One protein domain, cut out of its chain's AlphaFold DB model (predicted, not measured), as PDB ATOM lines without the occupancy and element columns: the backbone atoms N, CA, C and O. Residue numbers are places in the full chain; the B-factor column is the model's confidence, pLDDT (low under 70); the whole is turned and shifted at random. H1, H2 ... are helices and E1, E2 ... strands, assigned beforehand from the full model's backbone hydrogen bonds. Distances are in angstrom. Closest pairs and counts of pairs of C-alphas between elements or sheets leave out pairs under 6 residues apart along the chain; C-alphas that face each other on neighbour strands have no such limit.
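What this domain is: This is residues 5 to 86 of the 138 residues of an uncharacterized protein of Pseudonocardia sp. SCN 72-86 (UniProt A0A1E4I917). A small sheet, E3, E5 and E4, is covered on one face by helices H1 and H3, set about perpendicular to each other, with short H2 at a corner; the hairpin E1 and E2 makes a second ribbon toward the other end, by the first residues of H1. The printed part has 82 residues, with three named helices and five named strands in the order E1 E2 H1 E3 H2 H3 E4 E5, class mixed; both sheets are antiparallel. It is compact, with a radius of gyration of the C-alphas of 12.2 A and spans of 34 by 24 by 19 A.

How they stand to each other: Start at inner strand E5, residues 81 to 84. Its antiparallel neighbours are edge strand E3, residues 49 to 51, with N 82 and O 50 within hydrogen-bond range at 2.9 A, and edge strand E4, residues 75 to 78, its hairpin partner, with N 76 and O 83 within hydrogen-bond range at 2.8 A. H1, residues 28 to 44, runs across the strands at height 9.4 A over the sheet; its closest C-alphas to E3 are Ser 41 and Phe 49, 5.6 A. H3, residues 62 to 71, is on the same face at 9.3 A. H1 touches H3 with residues 29 to 34 alone, at 83 degrees, closest at the C-alphas of Ala 30 and Thr 65, 4.7 A. H2, residues 52 to 58, and H3 only just touch, only at the corner, with 3 pairs of C-alphas within 8 A, the closest being Leu 55 and Thr 62, 6.1 A. E3, H2 H3 and E4 make a split strand-helix-strand unit, two strands that run the same way with helices between them in the chain and E5 between them in the sheet, with a right-handed crossover; the sheet E3 E5 E4 and the helices H1, H2 and H3 on one face of it make two layers. In the hairpin E1, residues 9 to 16, and E2, residues 23 to 27, find N 10 and O 26, 2.8 A. Every O i to N i+4 pair is within hydrogen-bond range in H1, H2 and H3.

Where its parts are: Find C-alpha 9 at (109.732, 107.433, 66.954), where E1 begins; it bends by 91 degrees at residue 13 and spans 15.2 A, E2 13.2 A. H1 runs 24.0 A from C-alpha 28 at (109.929, 102.627, 69.278), H3 14.2 A, H2 10.0 A. E3 spans 6.5 A, E4 9.4 A, and E5 10.2 A, ending at C-alpha 84, (113.444, 104.464, 86.348).

The domain as a whole: The farthest C-alphas, Glu 21 and Asp 44, are 35.4 A apart. The printed part has no cut, and no link is long. In this model the mean pLDDT of the printed part is 86.7; residues 5 to 6, 17 and 60 to 61 are under 70.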
ATOM      1  N   ARG A   5     112.747  99.190  62.655       64.69
ATOM      2  CA  ARG A   5     112.056  99.592  63.899       64.69
ATOM      3  C   ARG A   5     112.671 100.826  64.556       64.69
ATOM      4  O   ARG A   5     111.940 101.608  65.151       64.69
ATOM      5  N   HIS A   6     113.974 101.045  64.377       63.81
ATOM      6  CA  HIS A   6     114.658 102.253  64.852       63.81
ATOM      7  C   HIS A   6     114.331 103.500  64.015       63.81
ATOM      8  O   HIS A   6     114.839 104.577  64.299       63.81
ATOM      9  N   ARG A   7     113.498 103.373  62.973       76.50
ATOM     10  CA  ARG A   7     113.029 104.497  62.146       76.50
ATOM     11  C   ARG A   7     111.652 105.008  62.568       76.50
ATOM     12  O   ARG A   7     111.137 105.940  61.955       76.50
ATOM     13  N   LYS A   8     111.044 104.387  63.583       82.44
ATOM     14  CA  LYS A   8     109.788 104.827  64.192       82.44
ATOM     15  C   LYS A   8     110.096 105.472  65.530       82.44
ATOM     16  O   LYS A   8     110.823 104.886  66.329       82.44
ATOM     17  N   PHE A   9     109.510 106.639  65.757       86.06
ATOM     18  CA  PHE A   9     109.732 107.433  66.954       86.06
ATOM     19  C   PHE A   9     108.401 107.828  67.590       86.06
ATOM     20  O   PHE A   9     107.397 107.997  66.894       86.06
ATOM     21  N   VAL A  10     108.415 107.964  68.908       85.56
ATOM     22  CA  VAL A  10     107.318 108.418  69.756       85.56
ATOM     23  C   VAL A  10     107.766 109.721  70.406       85.56
ATOM     24  O   VAL A  10     108.872 109.797  70.937       85.56
ATOM     25  N   ARG A  11     106.917 110.747  70.350       85.38
ATOM     26  CA  ARG A  11     107.127 112.009  71.061       85.38
ATOM     27  C   ARG A  11     106.347 111.978  72.370       85.38
ATOM     28  O   ARG A  11     105.168 111.634  72.357       85.38
ATOM     29  N   PHE A  12     107.000 112.358  73.459       78.75
ATOM     30  CA  PHE A  12     106.385 112.514  74.770       78.75
ATOM     31  C   PHE A  12     106.107 113.988  75.027       78.75
ATOM     32  O   PHE A  12     106.993 114.732  75.435       78.75
ATOM     33  N   GLU A  13     104.873 114.408  74.766       75.75
ATOM     34  CA  GLU A  13     104.448 115.779  75.039       75.75
ATOM     35  C   GLU A  13     104.540 116.066  76.544       75.75
ATOM     36  O   GLU A  13     103.966 115.343  77.360       75.75
ATOM     37  N   GLY A  14     105.281 117.113  76.918       70.62
ATOM     38  CA  GLY A  14     105.436 117.533  78.314       70.62
ATOM     39  C   GLY A  14     106.581 116.865  79.083       70.62
ATOM     40  O   GLY A  14     106.929 117.346  80.162       70.62
ATOM     41  N   LEU A  15     107.223 115.834  78.524       74.69
ATOM     42  CA  LEU A  15     108.515 115.342  79.006       74.69
ATOM     43  C   LEU A  15     109.610 116.054  78.222       74.69
ATOM     44  O   LEU A  15     109.692 115.886  77.012       74.69
ATOM     45  N   ARG A  16     110.463 116.834  78.884       75.56
ATOM     46  CA  ARG A  16     111.572 117.505  78.195       75.56
ATOM     47  C   ARG A  16     112.756 116.571  78.038       75.56
ATOM     48  O   ARG A  16     113.127 115.895  78.995       75.56
ATOM     49  N   ALA A  17     113.368 116.576  76.856       69.12
ATOM     50  CA  ALA A  17     114.667 115.939  76.700       69.12
ATOM     51  C   ALA A  17     115.691 116.620  77.622       69.12
ATOM     52  O   ALA A  17     115.613 117.825  77.891       69.12
ATOM     53  N   GLU A  18     116.648 115.845  78.132       71.00
ATOM     54  CA  GLU A  18     117.605 116.354  79.107       71.00
ATOM     55  C   GLU A  18     118.394 117.540  78.524       71.00
ATOM     56  O   GLU A  18     119.008 117.454  77.460       71.00
ATOM     57  N   GLY A  19     118.357 118.679  79.223       70.50
ATOM     58  CA  GLY A  19     119.069 119.889  78.812       70.50
ATOM     59  C   GLY A  19     118.450 120.654  77.636       70.50
ATOM     60  O   GLY A  19     119.107 121.562  77.123       70.50
ATOM     61  N   THR A  20     117.216 120.344  77.212       71.38
ATOM     62  CA  THR A  20     116.526 121.073  76.133       71.38
ATOM     63  C   THR A  20     115.135 121.571  76.543       71.38
ATOM     64  O   THR A  20     114.566 121.170  77.559       71.38
ATOM     65  N   GLU A  21     114.580 122.494  75.753       74.62
ATOM     66  CA  GLU A  21     113.181 122.931  75.879       74.62
ATOM     67  C   GLU A  21     112.216 122.081  75.035       74.62
ATOM     68  O   GLU A  21     111.007 122.315  75.077       74.62
ATOM     69  N   GLU A  22     112.739 121.112  74.278       77.56
ATOM     70  CA  GLU A  22     111.982 120.269  73.355       77.56
ATOM     71  C   GLU A  22     111.418 119.026  74.052       77.56
ATOM     72  O   GLU A  22     112.012 118.490  74.991       77.56
ATOM     73  N   ASP A  23     110.281 118.543  73.548       83.12
ATOM     74  CA  ASP A  23     109.707 117.268  73.970       83.12
ATOM     75  C   ASP A  23     110.674 116.112  73.681       83.12
ATOM     76  O   ASP A  23     111.305 116.045  72.620       83.12
ATOM     77  N   ALA A  24     110.743 115.155  74.600       82.81
ATOM     78  CA  ALA A  24     111.536 113.953  74.456       82.81
ATOM     79  C   ALA A  24     111.011 113.109  73.288       82.81
ATOM     80  O   ALA A  24     109.812 112.843  73.150       82.81
ATOM     81  N   VAL A  25     111.935 112.669  72.436       88.12
ATOM     82  CA  VAL A  25     111.657 111.785  71.306       88.12
ATOM     83  C   VAL A  25     112.402 110.482  71.535       88.12
ATOM     84  O   VAL A  25     113.624 110.480  71.642       88.12
ATOM     85  N   LEU A  26     111.656 109.383  71.586       89.31
ATOM     86  CA  LEU A  26     112.193 108.037  71.752       89.31
ATOM     87  C   LEU A  26     111.957 107.212  70.499       89.31
ATOM     88  O   LEU A  26     110.900 107.285  69.875       89.31
ATOM     89  N   SER A  27     112.895 106.345  70.164       91.25
ATOM     90  CA  SER A  27     112.697 105.266  69.219       91.25
ATOM     91  C   SER A  27     111.668 104.278  69.774       91.25
ATOM     92  O   SER A  27     111.550 104.066  70.983       91.25
ATOM     93  N   LEU A  28     110.910 103.637  68.883       89.06
ATOM     94  CA  LEU A  28     109.929 102.627  69.278       89.06
ATOM     95  C   LEU A  28     110.554 101.508  70.144       89.06
ATOM     96  O   LEU A  28     109.951 101.160  71.155       89.06
ATOM     97  N   PRO A  29     111.761 100.985  69.840       90.44
ATOM     98  CA  PRO A  29     112.426 100.024  70.717       90.44
ATOM     99  C   PRO A  29     112.747 100.557  72.121       90.44
ATOM    100  O   PRO A  29     112.640  99.796  73.078       90.44
ATOM    101  N   ALA A  30     113.123 101.834  72.270       91.12
ATOM    102  CA  ALA A  30     113.355 102.433  73.587       91.12
ATOM    103  C   ALA A  30     112.050 102.558  74.382       91.12
ATOM    104  O   ALA A  30     112.011 102.194  75.554       91.12
ATOM    105  N   PHE A  31     110.959 102.970  73.731       90.75
ATOM    106  CA  PHE A  31     109.635 102.995  74.353       90.75
ATOM    107  C   PHE A  31     109.169 101.602  74.810       90.75
ATOM    108  O   PHE A  31     108.698 101.430  75.935       90.75
ATOM    109  N   GLU A  32     109.334 100.587  73.960       90.44
ATOM    110  CA  GLU A  32     109.007  99.201  74.305       90.44
ATOM    111  C   GLU A  32     109.863  98.710  75.480       90.44
ATOM    112  O   GLU A  32     109.332  98.120  76.425       90.44
ATOM    113  N   LEU A  33     111.170  98.998  75.465       92.69
ATOM    114  CA  LEU A  33     112.073  98.652  76.561       92.69
ATOM    115  C   LEU A  33     111.670  99.335  77.872       92.69
ATOM    116  O   LEU A  33     111.693  98.685  78.912       92.69
ATOM    117  N   HIS A  34     111.257 100.601  77.829       92.81
ATOM    118  CA  HIS A  34     110.798 101.341  79.002       92.81
ATOM    119  C   HIS A  34     109.619 100.631  79.688       92.81
ATOM    120  O   HIS A  34     109.680 100.321  80.879       92.81
ATOM    121  N   GLY A  35     108.586 100.266  78.919       91.12
ATOM    122  CA  GLY A  35     107.420  99.553  79.446       91.12
ATOM    123  C   GLY A  35     107.723  98.119  79.901       91.12
ATOM    124  O   GLY A  35     107.185  97.657  80.912       91.12
ATOM    125  N   HIS A  36     108.588  97.397  79.182       91.62
ATOM    126  CA  HIS A  36     109.012  96.053  79.580       91.62
ATOM    127  C   HIS A  36     109.867  96.064  80.848       91.62
ATOM    128  O   HIS A  36     109.628  95.236  81.728       91.62
ATOM    129  N   GLY A  37     110.787  97.023  80.965       92.25
ATOM    130  CA  GLY A  37     111.620  97.233  82.144       92.25
ATOM    131  C   GLY A  37     110.775  97.449  83.395       92.25
ATOM    132  O   GLY A  37     110.948  96.723  84.367       92.25
ATOM    133  N   MET A  38     109.767  98.331  83.344       93.69
ATOM    134  CA  MET A  38     108.852  98.530  84.480       93.69
ATOM    135  C   MET A  38     108.126  97.248  84.878       93.69
ATOM    136  O   MET A  38     108.160  96.846  86.040       93.69
ATOM    137  N   ARG A  39     107.482  96.570  83.921       91.19
ATOM    138  CA  ARG A  39     106.715  95.350  84.220       91.19
ATOM    139  C   ARG A  39     107.592  94.241  84.789       91.19
ATOM    140  O   ARG A  39     107.138  93.524  85.676       91.19
ATOM    141  N   ASN A  40     108.803  94.079  84.262       91.44
ATOM    142  CA  ASN A  40     109.731  93.071  84.749       91.44
ATOM    143  C   ASN A  40     110.279  93.440  86.135       91.44
ATOM    144  O   ASN A  40     110.208  92.593  87.012       91.44
ATOM    145  N   SER A  41     110.657  94.700  86.372       93.44
ATOM    146  CA  SER A  41     111.094  95.182  87.694       93.44
ATOM    147  C   SER A  41     110.060  94.892  88.792       93.44
ATOM    148  O   SER A  41     110.372  94.350  89.848       93.44
ATOM    149  N   ILE A  42     108.775  95.126  88.493       93.31
ATOM    150  CA  ILE A  42     107.657  94.806  89.387       93.31
ATOM    151  C   ILE A  42     107.509  93.295  89.586       93.31
ATOM    152  O   ILE A  42     107.251  92.839  90.700       93.31
ATOM    153  N   ALA A  43     107.632  92.511  88.513       88.56
ATOM    154  CA  ALA A  43     107.518  91.058  88.588       88.56
ATOM    155  C   ALA A  43     108.666  90.415  89.384       88.56
ATOM    156  O   ALA A  43     108.421  89.421  90.068       88.56
ATOM    157  N   ASP A  44     109.859  91.003  89.321       88.50
ATOM    158  CA  ASP A  44     111.066  90.556  90.019       88.50
ATOM    159  C   ASP A  44     111.132  91.080  91.468       88.50
ATOM    160  O   ASP A  44     111.964  90.633  92.255       88.50
ATOM    161  N   GLY A  45     110.196  91.953  91.856       90.94
ATOM    162  CA  GLY A  45     110.031  92.435  93.227       90.94
ATOM    163  C   GLY A  45     110.855  93.674  93.573       90.94
ATOM    164  O   GLY A  45     110.904  94.033  94.748       90.94
ATOM    165  N   ASP A  46     111.436  94.341  92.576       94.19
ATOM    166  CA  ASP A  46     112.209  95.577  92.729       94.19
ATOM    167  C   ASP A  46     111.656  96.687  91.809       94.19
ATOM    168  O   ASP A  46     112.237  96.994  90.765       94.19
ATOM    169  N   PRO A  47     110.458  97.238  92.106       94.31
ATOM    170  CA  PRO A  47     109.777  98.169  91.213       94.31
ATOM    171  C   PRO A  47     110.618  99.410  90.911       94.31
ATOM    172  O   PRO A  47     110.987 100.155  91.814       94.31
ATOM    173  N   GLY A  48     110.846  99.666  89.624       94.81
ATOM    174  CA  GLY A  48     111.619 100.821  89.169       94.81
ATOM    175  C   GLY A  48     113.113 100.552  88.986       94.81
ATOM    176  O   GLY A  48     113.802 101.443  88.500       94.81
ATOM    177  N   PHE A  49     113.608  99.347  89.282       97.00
ATOM    178  CA  PHE A  49     114.989  98.957  88.999       97.00
ATOM    179  C   PHE A  49     115.082  97.947  87.849       97.00
ATOM    180  O   PHE A  49     114.373  96.941  87.806       97.00
ATOM    181  N   VAL A  50     115.985  98.194  86.900       94.81
ATOM    182  CA  VAL A  50     116.240  97.309  85.758       94.81
ATOM    183  C   VAL A  50     117.695  96.852  85.775       94.81
ATOM    184  O   VAL A  50     118.605  97.635  85.508       94.81
ATOM    185  N   SER A  51     117.915  95.564  86.042       93.38
ATOM    186  CA  SER A  51     119.265  94.994  86.125       93.38
ATOM    187  C   SER A  51     119.948  94.856  84.760       93.38
ATOM    188  O   SER A  51     119.319  94.545  83.743       93.38
ATOM    189  N   ASP A  52     121.277  94.962  84.744       91.88
ATOM    190  CA  ASP A  52     122.072  94.636  83.556       91.88
ATOM    191  C   ASP A  52     121.909  93.176  83.132       91.88
ATOM    192  O   ASP A  52     121.891  92.863  81.940       91.88
ATOM    193  N   SER A  53     121.763  92.263  84.097       89.94
ATOM    194  CA  SER A  53     121.494  90.852  83.814       89.94
ATOM    195  C   SER A  53     120.209  90.661  83.014       89.94
ATOM    196  O   SER A  53     120.200  89.877  82.064       89.94
ATOM    197  N   TYR A  54     119.151  91.406  83.345       89.44
ATOM    198  CA  TYR A  54     117.903  91.384  82.590       89.44
ATOM    199  C   TYR A  54     118.111  91.908  81.164       89.44
ATOM    200  O   TYR A  54     117.751  91.231  80.199       89.44
ATOM    201  N   LEU A  55     118.755  93.068  81.005       89.94
ATOM    202  CA  LEU A  55     118.992  93.670  79.686       89.94
ATOM    203  C   LEU A  55     119.816  92.757  78.767       89.94
ATOM    204  O   LEU A  55     119.477  92.580  77.591       89.94
ATOM    205  N   ASN A  56     120.845  92.115  79.327       87.00
ATOM    206  CA  ASN A  56     121.675  91.138  78.628       87.00
ATOM    207  C   ASN A  56     120.890  89.884  78.213       87.00
ATOM    208  O   ASN A  56     121.165  89.316  77.155       87.00
ATOM    209  N   ALA A  57     119.904  89.461  79.010       84.88
ATOM    210  CA  ALA A  57     119.053  88.314  78.700       84.88
ATOM    211  C   ALA A  57     118.003  88.616  77.614       84.88
ATOM    212  O   ALA A  57     117.651  87.724  76.842       84.88
ATOM    213  N   VAL A  58     117.512  89.857  77.528       79.69
ATOM    214  CA  VAL A  58     116.486  90.253  76.548       79.69
ATOM    215  C   VAL A  58     117.080  90.441  75.151       79.69
ATOM    216  O   VAL A  58     116.555  89.887  74.184       79.69
ATOM    217  N   ASN A  59     118.155  91.228  75.009       74.69
ATOM    218  CA  ASN A  59     118.860  91.404  73.733       74.69
ATOM    219  C   ASN A  59     120.181  92.170  73.915       74.69
ATOM    220  O   ASN A  59     120.197  93.216  74.554       74.69
ATOM    221  N   ALA A  60     121.246  91.770  73.216       61.53
ATOM    222  CA  ALA A  60     122.512  92.514  73.167       61.53
ATOM    223  C   ALA A  60     122.395  93.942  72.578       61.53
ATOM    224  O   ALA A  60     123.303  94.752  72.733       61.53
ATOM    225  N   LYS A  61     121.294  94.275  71.888       67.62
ATOM    226  CA  LYS A  61     121.028  95.631  71.364       67.62
ATOM    227  C   LYS A  61     120.370  96.579  72.375       67.62
ATOM    228  O   LYS A  61     120.152  97.740  72.035       67.62
ATOM    229  N   THR A  62     120.062  96.120  73.589       77.88
ATOM    230  CA  THR A  62     119.389  96.943  74.610       77.88
ATOM    231  C   THR A  62     120.258  98.086  75.137       77.88
ATOM    232  O   THR A  62     119.720  99.076  75.621       77.88
ATOM    233  N   THR A  63     121.584  98.014  74.987       81.94
ATOM    234  CA  THR A  63     122.508  99.060  75.453       81.94
ATOM    235  C   THR A  63     122.254 100.414  74.785       81.94
ATOM    236  O   THR A  63     122.250 101.437  75.461       81.94
ATOM    237  N   VAL A  64     121.995 100.437  73.470       87.12
ATOM    238  CA  VAL A  64     121.724 101.693  72.744       87.12
ATOM    239  C   VAL A  64     120.380 102.282  73.170       87.12
ATOM    240  O   VAL A  64     120.282 103.480  73.409       87.12
ATOM    241  N   THR A  65     119.358 101.441  73.329       91.00
ATOM    242  CA  THR A  65     118.032 101.880  73.788       91.00
ATOM    243  C   THR A  65     118.035 102.322  75.253       91.00
ATOM    244  O   THR A  65     117.327 103.259  75.598       91.00
ATOM    245  N   ALA A  66     118.844 101.704  76.118       91.81
ATOM    246  CA  ALA A  66     118.995 102.132  77.509       91.81
ATOM    247  C   ALA A  66     119.703 103.492  77.602       91.81
ATOM    248  O   ALA A  66     119.280 104.352  78.371       91.81
ATOM    249  N   ALA A  67     120.726 103.725  76.774       90.62
ATOM    250  CA  ALA A  67     121.383 105.028  76.681       90.62
ATOM    251  C   ALA A  67     120.425 106.126  76.181       90.62
ATOM    252  O   ALA A  67     120.439 107.244  76.694       90.62
ATOM    253  N   GLU A  68     119.562 105.799  75.216       91.94
ATOM    254  CA  GLU A  68     118.503 106.694  74.742       91.94
ATOM    255  C   GLU A  68     117.534 107.077  75.872       91.94
ATOM    256  O   GLU A  68     117.269 108.260  76.074       91.94
ATOM    257  N   LEU A  69     117.081 106.104  76.670       92.81
ATOM    258  CA  LEU A  69     116.233 106.355  77.841       92.81
ATOM    259  C   LEU A  69     116.932 107.198  78.913       92.81
ATOM    260  O   LEU A  69     116.282 108.031  79.541       92.81
ATOM    261  N   CYS A  70     118.244 107.024  79.094       92.75
ATOM    262  CA  CYS A  70     119.025 107.877  79.990       92.75
ATOM    263  C   CYS A  70     119.069 109.325  79.491       92.75
ATOM    264  O   CYS A  70     118.814 110.246  80.252       92.75
ATOM    265  N   THR A  71     119.309 109.518  78.194       89.69
ATOM    266  CA  THR A  71     119.392 110.858  77.576       89.69
ATOM    267  C   THR A  71     118.030 111.563  77.560       89.69
ATOM    268  O   THR A  71     117.936 112.788  77.568       89.69
ATOM    269  N   ALA A  72     116.944 110.791  77.544       88.81
ATOM    270  CA  ALA A  72     115.588 111.305  77.683       88.81
ATOM    271  C   ALA A  72     115.207 111.642  79.138       88.81
ATOM    272  O   ALA A  72     114.070 112.039  79.375       88.81
ATOM    273  N   GLY A  73     116.110 111.452  80.109       89.81
ATOM    274  CA  GLY A  73     115.837 111.686  81.529       89.81
ATOM    275  C   GLY A  73     114.849 110.693  82.145       89.81
ATOM    276  O   GLY A  73     114.340 110.937  83.233       89.81
ATOM    277  N   LEU A  74     114.557 109.583  81.461       91.31
ATOM    278  CA  LEU A  74     113.619 108.571  81.940       91.31
ATOM    279  C   LEU A  74     114.297 107.529  82.808       91.31
ATOM    280  O   LEU A  74     113.653 106.959  83.684       91.31
ATOM    281  N   TRP A  75     115.557 107.218  82.521       95.25
ATOM    282  CA  TRP A  75     116.346 106.238  83.257       95.25
ATOM    283  C   TRP A  75     117.613 106.900  83.799       95.25
ATOM    284  O   TRP A  75     118.145 107.832  83.206       95.25
ATOM    285  N   LEU A  76     118.127 106.382  84.905       95.38
ATOM    286  CA  LEU A  76     119.420 106.748  85.462       95.38
ATOM    287  C   LEU A  76     120.296 105.509  85.517       95.38
ATOM    288  O   LEU A  76     119.897 104.488  86.068       95.38
ATOM    289  N   ARG A  77     121.508 105.593  84.970       95.31
ATOM    290  CA  ARG A  77     122.498 104.532  85.140       95.31
ATOM    291  C   ARG A  77     122.972 104.499  86.596       95.31
ATOM    292  O   ARG A  77     123.452 105.510  87.099       95.31
ATOM    293  N   VAL A  78     122.916 103.325  87.216       96.06
ATOM    294  CA  VAL A  78     123.441 103.060  88.565       96.06
ATOM    295  C   VAL A  78     124.361 101.833  88.543       96.06
ATOM    296  O   VAL A  78     124.652 101.275  87.475       96.06
ATOM    297  N   ASP A  79     124.864 101.431  89.709       93.31
ATOM    298  CA  ASP A  79     125.633 100.194  89.839       93.31
ATOM    299  C   ASP A  79     124.751  98.990  89.466       93.31
ATOM    300  O   ASP A  79     123.606  98.877  89.899       93.31
ATOM    301  N   ASP A  80     125.279  98.118  88.603       92.31
ATOM    302  CA  ASP A  80     124.642  96.880  88.125       92.31
ATOM    303  C   ASP A  80     123.274  97.019  87.416       92.31
ATOM    304  O   ASP A  80     122.596  96.017  87.149       92.31
ATOM    305  N   GLY A  81     122.868  98.233  87.032       95.00
ATOM    306  CA  GLY A  81     121.608  98.431  86.320       95.00
ATOM    307  C   GLY A  81     121.202  99.885  86.113       95.00
ATOM    308  O   GLY A  81     122.037 100.770  85.902       95.00
ATOM    309  N   TYR A  82     119.890 100.106  86.119       96.81
ATOM    310  CA  TYR A  82     119.256 101.392  85.863       96.81
ATOM    311  C   TYR A  82     118.070 101.619  86.804       96.81
ATOM    312  O   TYR A  82     117.272 100.709  87.022       96.81
ATOM    313  N   GLU A  83     117.922 102.844  87.295       96.81
ATOM    314  CA  GLU A  83     116.716 103.311  87.981       96.81
ATOM    315  C   GLU A  83     115.782 104.012  86.992       96.81
ATOM    316  O   GLU A  83     116.225 104.748  86.112       96.81
ATOM    317  N   ILE A  84     114.480 103.803  87.139       94.94
ATOM    318  CA  ILE A  84     113.444 104.464  86.348       94.94
ATOM    319  C   ILE A  84     113.028 105.752  87.065       94.94
ATOM    320  O   ILE A  84     112.490 105.719  88.167       94.94
ATOM    321  N   LEU A  85     113.224 106.889  86.402       93.06
ATOM    322  CA  LEU A  85     112.962 108.239  86.904       93.06
ATOM    323  C   LEU A  85     111.509 108.702  86.691       93.06
ATOM    324  O   LEU A  85     111.238 109.894  86.585       93.06
ATOM    325  N   ASP A  86     110.569 107.760  86.650       87.31
ATOM    326  CA  ASP A  86     109.129 108.026  86.566       87.31
ATOM    327  C   ASP A  86     108.384 107.239  87.661       87.31
ATOM    328  O   ASP A  86     107.802 106.177  87.405       87.31
TER     329      ASP A  86